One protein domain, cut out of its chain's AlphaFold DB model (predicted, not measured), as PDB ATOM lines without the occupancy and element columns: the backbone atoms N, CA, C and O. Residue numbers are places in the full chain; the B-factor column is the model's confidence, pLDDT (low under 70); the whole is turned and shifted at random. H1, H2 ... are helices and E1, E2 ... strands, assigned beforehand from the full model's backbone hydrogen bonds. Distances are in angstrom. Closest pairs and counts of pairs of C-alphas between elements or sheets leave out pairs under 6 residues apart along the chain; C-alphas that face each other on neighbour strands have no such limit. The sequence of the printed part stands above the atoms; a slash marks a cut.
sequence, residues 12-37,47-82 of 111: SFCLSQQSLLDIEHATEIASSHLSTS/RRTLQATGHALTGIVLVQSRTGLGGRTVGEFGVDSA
ATOM      1  N   SER A  12     -28.385  -6.717 -15.221       91.31
ATOM      2  CA  SER A  12     -29.306  -5.740 -14.622       91.31
ATOM      3  C   SER A  12     -28.643  -4.920 -13.523       91.31
ATOM      4  O   SER A  12     -28.882  -3.719 -13.430       91.31
ATOM      5  N   PHE A  13     -27.769  -5.547 -12.732       94.25
ATOM      6  CA  PHE A  13     -26.979  -4.840 -11.735       94.25
ATOM      7  C   PHE A  13     -26.035  -3.835 -12.400       94.25
ATOM      8  O   PHE A  13     -26.058  -2.663 -12.045       94.25
ATOM      9  N   CYS A  14     -25.269  -4.250 -13.412       96.19
ATOM     10  CA  CYS A  14     -24.341  -3.366 -14.117       96.19
ATOM     11  C   CYS A  14     -25.046  -2.164 -14.759       96.19
ATOM     12  O   CYS A  14     -24.575  -1.042 -14.599       96.19
ATOM     13  N   LEU A  15     -26.183  -2.378 -15.431       96.31
ATOM     14  CA  LEU A  15     -26.968  -1.294 -16.033       96.31
ATOM     15  C   LEU A  15     -27.510  -0.327 -14.976       96.31
ATOM     16  O   LEU A  15     -27.448   0.889 -15.156       96.31
ATOM     17  N   SER A  16     -28.002  -0.858 -13.855       96.00
ATOM     18  CA  SER A  16     -28.461  -0.031 -12.739       96.00
ATOM     19  C   SER A  16     -27.318   0.792 -12.147       96.00
ATOM     20  O   SER A  16     -27.486   1.985 -11.921       96.00
ATOM     21  N   GLN A  17     -26.151   0.184 -11.925       96.56
ATOM     22  CA  GLN A  17     -24.991   0.878 -11.366       96.56
ATOM     23  C   GLN A  17     -24.460   1.955 -12.314       96.56
ATOM     24  O   GLN A  17     -24.123   3.039 -11.856       96.56
ATOM     25  N   GLN A  18     -24.422   1.689 -13.620       97.50
ATOM     26  CA  GLN A  18     -24.028   2.689 -14.610       97.50
ATOM     27  C   GLN A  18     -24.970   3.898 -14.583       97.50
ATOM     28  O   GLN A  18     -24.504   5.024 -14.460       97.50
ATOM     29  N   SER A  19     -26.284   3.659 -14.606       97.50
ATOM     30  CA  SER A  19     -27.288   4.726 -14.528       97.50
ATOM     31  C   SER A  19     -27.145   5.566 -13.253       97.50
ATOM     32  O   SER A  19     -27.193   6.793 -13.303       97.50
ATOM     33  N   LEU A  20     -26.909   4.919 -12.107       97.62
ATOM     34  CA  LEU A  20     -26.681   5.619 -10.841       97.62
ATOM     35  C   LEU A  20     -25.415   6.483 -10.875       97.62
ATOM     36  O   LEU A  20     -25.471   7.624 -10.426       97.62
ATOM     37  N   LEU A  21     -24.315   5.975 -11.436       97.56
ATOM     38  CA  LEU A  21     -23.067   6.731 -11.581       97.56
ATOM     39  C   LEU A  21     -23.229   7.936 -12.513       97.56
ATOM     40  O   LEU A  21     -22.709   9.008 -12.217       97.56
ATOM     41  N   ASP A  22     -23.972   7.788 -13.610       97.25
ATOM     42  CA  ASP A  22     -24.235   8.890 -14.541       97.25
ATOM     43  C   ASP A  22     -25.060   9.999 -13.870       97.25
ATOM     44  O   ASP A  22     -24.765  11.188 -14.029       97.25
ATOM     45  N   ILE A  23     -26.069   9.615 -13.080       96.94
ATOM     46  CA  ILE A  23     -26.869  10.550 -12.282       96.94
ATOM     47  C   ILE A  23     -25.988  11.242 -11.239       96.94
ATOM     48  O   ILE A  23     -26.008  12.468 -11.150       96.94
ATOM     49  N   GLU A  24     -25.204  10.481 -10.476       94.50
ATOM     50  CA  GLU A  24     -24.312  11.016  -9.445       94.50
ATOM     51  C   GLU A  24     -23.332  12.029 -10.043       94.50
ATOM     52  O   GLU A  24     -23.272  13.171  -9.587       94.50
ATOM     53  N   HIS A  25     -22.661  11.668 -11.134       93.25
ATOM     54  CA  HIS A  25     -21.718  12.537 -11.824       93.25
ATOM     55  C   HIS A  25     -22.370  13.842 -12.303       93.25
ATOM     56  O   HIS A  25     -21.822  14.928 -12.105       93.25
ATOM     57  N   ALA A  26     -23.573  13.766 -12.882       90.50
ATOM     58  CA  ALA A  26     -24.316  14.956 -13.284       90.50
ATOM     59  C   ALA A  26     -24.664  15.848 -12.078       90.50
ATOM     60  O   ALA A  26     -24.543  17.074 -12.156       90.50
ATOM     61  N   THR A  27     -25.061  15.250 -10.951       90.81
ATOM     62  CA  THR A  27     -25.361  15.997  -9.720       90.81
ATOM     63  C   THR A  27     -24.116  16.605  -9.069       90.81
ATOM     64  O   THR A  27     -24.175  17.732  -8.571       90.81
ATOM     65  N   GLU A  28     -22.968  15.928  -9.122       88.56
ATOM     66  CA  GLU A  28     -21.689  16.437  -8.621       88.56
ATOM     67  C   GLU A  28     -21.227  17.651  -9.439       88.56
ATOM     68  O   GLU A  28     -20.922  18.706  -8.880       88.56
ATOM     69  N   ILE A  29     -21.270  17.556 -10.774       86.00
ATOM     70  CA  ILE A  29     -20.930  18.682 -11.657       86.00
ATOM     71  C   ILE A  29     -21.843  19.881 -11.384       86.00
ATOM     72  O   ILE A  29     -21.355  21.010 -11.299       86.00
ATOM     73  N   ALA A  30     -23.152  19.650 -11.243       83.00
ATOM     74  CA  ALA A  30     -24.129  20.713 -11.016       83.00
ATOM     75  C   ALA A  30     -23.972  21.396  -9.645       83.00
ATOM     76  O   ALA A  30     -24.233  22.593  -9.525       83.00
ATOM     77  N   SER A  31     -23.546  20.658  -8.618       75.50
ATOM     78  CA  SER A  31     -23.352  21.177  -7.256       75.50
ATOM     79  C   SER A  31     -21.985  21.831  -7.033       75.50
ATOM     80  O   SER A  31     -21.827  22.628  -6.106       75.50
ATOM     81  N   SER A  32     -20.998  21.559  -7.891       72.50
ATOM     82  CA  SER A  32     -19.681  22.181  -7.801       72.50
ATOM     83  C   SER A  32     -19.739  23.687  -8.102       72.50
ATOM     84  O   SER A  32     -19.805  24.131  -9.251       72.50
ATOM     85  N   HIS A  33     -19.636  24.502  -7.046       61.19
ATOM     86  CA  HIS A  33     -19.518  25.968  -7.114       61.19
ATOM     87  C   HIS A  33     -18.345  26.460  -7.985       61.19
ATOM     88  O   HIS A  33     -18.336  27.610  -8.437       61.19
ATOM     89  N   LEU A  34     -17.346  25.606  -8.224       59.69
ATOM     90  CA  LEU A  34     -16.173  25.930  -9.028       59.69
ATOM     91  C   LEU A  34     -16.450  25.835 -10.540       59.69
ATOM     92  O   LEU A  34     -15.879  26.608 -11.300       59.69
ATOM     93  N   SER A  35     -17.368  24.964 -10.977       53.56
ATOM     94  CA  SER A  35     -17.737  24.825 -12.399       53.56
ATOM     95  C   SER A  35     -18.518  26.026 -12.935       53.56
ATOM     96  O   SER A  35     -18.434  26.349 -14.118       53.56
ATOM     97  N   THR A  36     -19.272  26.715 -12.076       55.88
ATOM     98  CA  THR A  36     -20.072  27.893 -12.454       55.88
ATOM     99  C   THR A  36     -19.333  29.216 -12.267       55.88
ATOM    100  O   THR A  36     -19.715  30.223 -12.865       55.88
ATOM    101  N   SER A  37     -18.256  29.242 -11.477       54.66
ATOM    102  CA  SER A  37     -17.445  30.439 -11.268       54.66
ATOM    103  C   SER A  37     -16.172  30.362 -12.104       54.66
ATOM    104  O   SER A  37     -15.190  29.743 -11.715       54.66
ATOM    105  N   ARG A  47     -13.571  34.982  -4.172       85.31
ATOM    106  CA  ARG A  47     -12.328  34.222  -3.992       85.31
ATOM    107  C   ARG A  47     -11.990  34.002  -2.511       85.31
ATOM    108  O   ARG A  47     -11.624  32.893  -2.133       85.31
ATOM    109  N   ARG A  48     -12.180  35.023  -1.665       85.94
ATOM    110  CA  ARG A  48     -12.020  34.905  -0.204       85.94
ATOM    111  C   ARG A  48     -13.051  33.975   0.426       85.94
ATOM    112  O   ARG A  48     -12.673  33.180   1.278       85.94
ATOM    113  N   THR A  49     -14.312  34.038   0.001       87.38
ATOM    114  CA  THR A  49     -15.351  33.121   0.492       87.38
ATOM    115  C   THR A  49     -15.011  31.677   0.144       87.38
ATOM    116  O   THR A  49     -15.018  30.841   1.036       87.38
ATOM    117  N   LEU A  50     -14.626  31.390  -1.106       87.25
ATOM    118  CA  LEU A  50     -14.229  30.041  -1.527       87.25
ATOM    119  C   LEU A  50     -12.993  29.532  -0.778       87.25
ATOM    120  O   LEU A  50     -12.913  28.350  -0.460       87.25
ATOM    121  N   GLN A  51     -12.039  30.411  -0.467       89.00
ATOM    122  CA  GLN A  51     -10.894  30.042   0.363       89.00
ATOM    123  C   GLN A  51     -11.300  29.751   1.807       89.00
ATOM    124  O   GLN A  51     -10.860  28.756   2.377       89.00
ATOM    125  N   ALA A  52     -12.165  30.581   2.393       86.94
ATOM    126  CA  ALA A  52     -12.661  30.383   3.751       86.94
ATOM    127  C   ALA A  52     -13.494  29.098   3.885       86.94
ATOM    128  O   ALA A  52     -13.419  28.429   4.911       86.94
ATOM    129  N   THR A  53     -14.248  28.725   2.847       88.75
ATOM    130  CA  THR A  53     -15.006  27.466   2.798       88.75
ATOM    131  C   THR A  53     -14.168  26.272   2.332       88.75
ATOM    132  O   THR A  53     -14.714  25.182   2.184       88.75
ATOM    133  N   GLY A  54     -12.869  26.446   2.058       86.38
ATOM    134  CA  GLY A  54     -11.964  25.367   1.643       86.38
ATOM    135  C   GLY A  54     -12.149  24.864   0.206       86.38
ATOM    136  O   GLY A  54     -11.579  23.842  -0.155       86.38
ATOM    137  N   HIS A  55     -12.918  25.569  -0.625       85.12
ATOM    138  CA  HIS A  55     -13.171  25.203  -2.024       85.12
ATOM    139  C   HIS A  55     -12.061  25.665  -2.982       85.12
ATOM    140  O   HIS A  55     -11.962  25.157  -4.096       85.12
ATOM    141  N   ALA A  56     -11.235  26.639  -2.584       86.12
ATOM    142  CA  ALA A  56     -10.131  27.129  -3.405       86.12
ATOM    143  C   ALA A  56      -8.916  27.538  -2.563       86.12
ATOM    144  O   ALA A  56      -9.047  28.237  -1.562       86.12
ATOM    145  N   LEU A  57      -7.715  27.177  -3.016       86.44
ATOM    146  CA  LEU A  57      -6.464  27.743  -2.512       86.44
ATOM    147  C   LEU A  57      -6.064  28.928  -3.396       86.44
ATOM    148  O   LEU A  57      -6.128  28.851  -4.621       86.44
ATOM    149  N   THR A  58      -5.691  30.046  -2.779       87.44
ATOM    150  CA  THR A  58      -5.392  31.306  -3.477       87.44
ATOM    151  C   THR A  58      -4.061  31.855  -2.976       87.44
ATOM    152  O   THR A  58      -3.633  31.497  -1.880       87.44
ATOM    153  N   GLY A  59      -3.391  32.691  -3.778       87.88
ATOM    154  CA  GLY A  59      -2.075  33.220  -3.402       87.88
ATOM    155  C   GLY A  59      -1.009  32.128  -3.289       87.88
ATOM    156  O   GLY A  59      -0.220  32.139  -2.349       87.88
ATOM    157  N   ILE A  60      -1.034  31.158  -4.206       91.75
ATOM    158  CA  ILE A  60      -0.040  30.086  -4.299       91.75
ATOM    159  C   ILE A  60       0.739  30.202  -5.608       91.75
ATOM    160  O   ILE A  60       0.185  30.611  -6.630       91.75
ATOM    161  N   VAL A  61       2.011  29.820  -5.579       94.31
ATOM    162  CA  VAL A  61       2.926  29.841  -6.726       94.31
ATOM    163  C   VAL A  61       3.560  28.464  -6.916       94.31
ATOM    164  O   VAL A  61       3.766  27.728  -5.950       94.31
ATOM    165  N   LEU A  62       3.845  28.096  -8.168       94.69
ATOM    166  CA  LEU A  62       4.580  26.871  -8.484       94.69
ATOM    167  C   LEU A  62       6.022  26.998  -7.969       94.69
ATOM    168  O   LEU A  62       6.762  27.868  -8.417       94.69
ATOM    169  N   VAL A  63       6.411  26.118  -7.052       96.00
ATOM    170  CA  VAL A  63       7.762  26.056  -6.471       96.00
ATOM    171  C   VAL A  63       8.647  25.129  -7.293       96.00
ATOM    172  O   VAL A  63       9.778  25.470  -7.629       96.00
ATOM    173  N   GLN A  64       8.126  23.954  -7.641       94.94
ATOM    174  CA  GLN A  64       8.860  22.935  -8.382       94.94
ATOM    175  C   GLN A  64       7.898  22.103  -9.227       94.94
ATOM    176  O   GLN A  64       6.757  21.880  -8.838       94.94
ATOM    177  N   SER A  65       8.356  21.584 -10.364       96.75
ATOM    178  CA  SER A  65       7.619  20.588 -11.147       96.75
ATOM    179  C   SER A  65       8.500  19.388 -11.478       96.75
ATOM    180  O   SER A  65       9.678  19.557 -11.791       96.75
ATOM    181  N   ARG A  66       7.939  18.181 -11.446       96.12
ATOM    182  CA  ARG A  66       8.623  16.931 -11.814       96.12
ATOM    183  C   ARG A  66       7.676  15.963 -12.512       96.12
ATOM    184  O   ARG A  66       6.460  16.118 -12.430       96.12
ATOM    185  N   THR A  67       8.216  14.926 -13.141       97.50
ATOM    186  CA  THR A  67       7.408  13.808 -13.641       97.50
ATOM    187  C   THR A  67       7.050  12.878 -12.484       97.50
ATOM    188  O   THR A  67       7.926  12.366 -11.788       97.50
ATOM    189  N   GLY A  68       5.757  12.693 -12.251       96.38
ATOM    190  CA  GLY A  68       5.205  11.776 -11.267       96.38
ATOM    191  C   GLY A  68       4.889  10.396 -11.836       96.38
ATOM    192  O   GLY A  68       5.198  10.064 -12.984       96.38
ATOM    193  N   LEU A  69       4.236   9.587 -11.004       95.31
ATOM    194  CA  LEU A  69       3.798   8.245 -11.369       95.31
ATOM    195  C   LEU A  69       2.859   8.289 -12.587       95.31
ATOM    196  O   LEU A  69       1.987   9.153 -12.688       95.31
ATOM    197  N   GLY A  70       3.056   7.366 -13.530       95.69
ATOM    198  CA  GLY A  70       2.275   7.325 -14.771       95.69
ATOM    199  C   GLY A  70       2.612   8.441 -15.769       95.69
ATOM    200  O   GLY A  70       1.802   8.727 -16.646       95.69
ATOM    201  N   GLY A  71       3.774   9.097 -15.633       96.44
ATOM    202  CA  GLY A  71       4.251  10.109 -16.583       96.44
ATOM    203  C   GLY A  71       3.537  11.462 -16.487       96.44
ATOM    204  O   GLY A  71       3.673  12.292 -17.382       96.44
ATOM    205  N   ARG A  72       2.757  11.697 -15.425       94.62
ATOM    206  CA  ARG A  72       2.012  12.947 -15.219       94.62
ATOM    207  C   ARG A  72       2.898  14.021 -14.602       94.62
ATOM    208  O   ARG A  72       3.673  13.732 -13.698       94.62
ATOM    209  N   THR A  73       2.759  15.264 -15.047       96.06
ATOM    210  CA  THR A  73       3.439  16.399 -14.411       96.06
ATOM    211  C   THR A  73       2.877  16.618 -13.009       96.06
ATOM    212  O   THR A  73       1.667  16.735 -12.831       96.06
ATOM    213  N   VAL A  74       3.758  16.695 -12.018       96.94
ATOM    214  CA  VAL A  74       3.438  16.992 -10.621       96.94
ATOM    215  C   VAL A  74       4.084  18.321 -10.266       96.94
ATOM    216  O   VAL A  74       5.307  18.439 -10.321       96.94
ATOM    217  N   GLY A  75       3.259  19.306  -9.919       96.38
ATOM    218  CA  GLY A  75       3.692  20.592  -9.384       96.38
ATOM    219  C   GLY A  75       3.612  20.608  -7.860       96.38
ATOM    220  O   GLY A  75       2.629  20.151  -7.284       96.38
ATOM    221  N   GLU A  76       4.639  21.139  -7.216       95.25
ATOM    222  CA  GLU A  76       4.629  21.537  -5.815       95.25
ATOM    223  C   GLU A  76       4.302  23.026  -5.737       95.25
ATOM    224  O   GLU A  76       4.928  23.834  -6.428       95.25
ATOM    225  N   PHE A  77       3.316  23.387  -4.917       95.06
ATOM    226  CA  PHE A  77       2.851  24.763  -4.771       95.06
ATOM    227  C   PHE A  77       3.127  25.268  -3.358       95.06
ATOM    228  O   PHE A  77       2.781  24.611  -2.377       95.06
ATOM    229  N   GLY A  78       3.735  26.446  -3.272       93.62
ATOM    230  CA  GLY A  78       4.006  27.164  -2.032       93.62
ATOM    231  C   GLY A  78       3.173  28.438  -1.947       93.62
ATOM    232  O   GLY A  78       2.529  28.836  -2.918       93.62
ATOM    233  N   VAL A  79       3.183  29.087  -0.785       91.88
ATOM    234  CA  VAL A  79       2.516  30.384  -0.606       91.88
ATOM    235  C   VAL A  79       3.301  31.471  -1.340       91.88
ATOM    236  O   VAL A  79       4.527  31.522  -1.256       91.88
ATOM    237  N   ASP A  80       2.594  32.353  -2.039       89.94
ATOM    238  CA  ASP A  80       3.167  33.544  -2.658       89.94
ATOM    239  C   ASP A  80       3.623  34.539  -1.578       89.94
ATOM    240  O   ASP A  80       2.838  34.962  -0.720       89.94
ATOM    241  N   SER A  81       4.893  34.946  -1.631       85.44
ATOM    242  CA  SER A  81       5.483  35.901  -0.690       85.44
ATOM    243  C   SER A  81       4.764  37.255  -0.673       85.44
ATOM    244  O   SER A  81       4.752  37.918   0.363       85.44
ATOM    245  N   ALA A  82       4.105  37.651  -1.768       83.31
ATOM    246  CA  ALA A  82       3.291  38.869  -1.816       83.31
ATOM    247  C   ALA A  82       2.038  38.799  -0.920       83.31
ATOM    248  O   ALA A  82       1.456  39.829  -0.579       83.31
TER     249      ALA A  82
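Overview. This is residues 12 to 37 and 47 to 82 of the 111 residues of an uncharacterized protein of Aspergillus heteromorphus CBS 117.55 (UniProt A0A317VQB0). An open V: the long helix H1 is one arm and stands free, the two-stranded hairpin E1 and E2 is the other, and the short helices H2 and H3 lie at the foot. The 62 printed residues hold H1, H2, H3, E1, E2 in that order, class mixed, the sheet E1 - E2 antiparallel. The whole is extended and flat, radius of gyration of the C-alphas 17.9 A, spans 55 by 34 by 14 A.

Along the chain. H1, residues 12 to 31, runs 28.5 A from C-alpha 12 at (-29.306, -5.740, -14.622). H2 is residues 33 to 36, 5.7 A; H3 is 47 to 52, 8.6 A. E1, residues 60 to 67, 20.2 A, bends by 56 degrees at residue 63. E2, residues 73 to 79, 19.7 A, ends at (2.516, 30.384, -0.606).

Arrangement. H1 and H2 are close but not clearly touching, the closest C-alphas, of Ile 29 and Ser 35, 7.0 A apart. H1 is apart from H3, E1 and E2. In the hairpin, N 63 and O 76 are 2.8 A apart, within hydrogen-bond range. In H1 and H3 every O i to N i+4 pair is within range; H2 is too short for one.

Size, cuts and confidence. C-alphas 12 and 82, the farthest apart, are 56.7 A apart. Residues 38 to 46 are not printed, a gap of 9.7 A between C-alphas 37 and 47. No link printed whole is long. Residues 33 to 37 have pLDDT under 70.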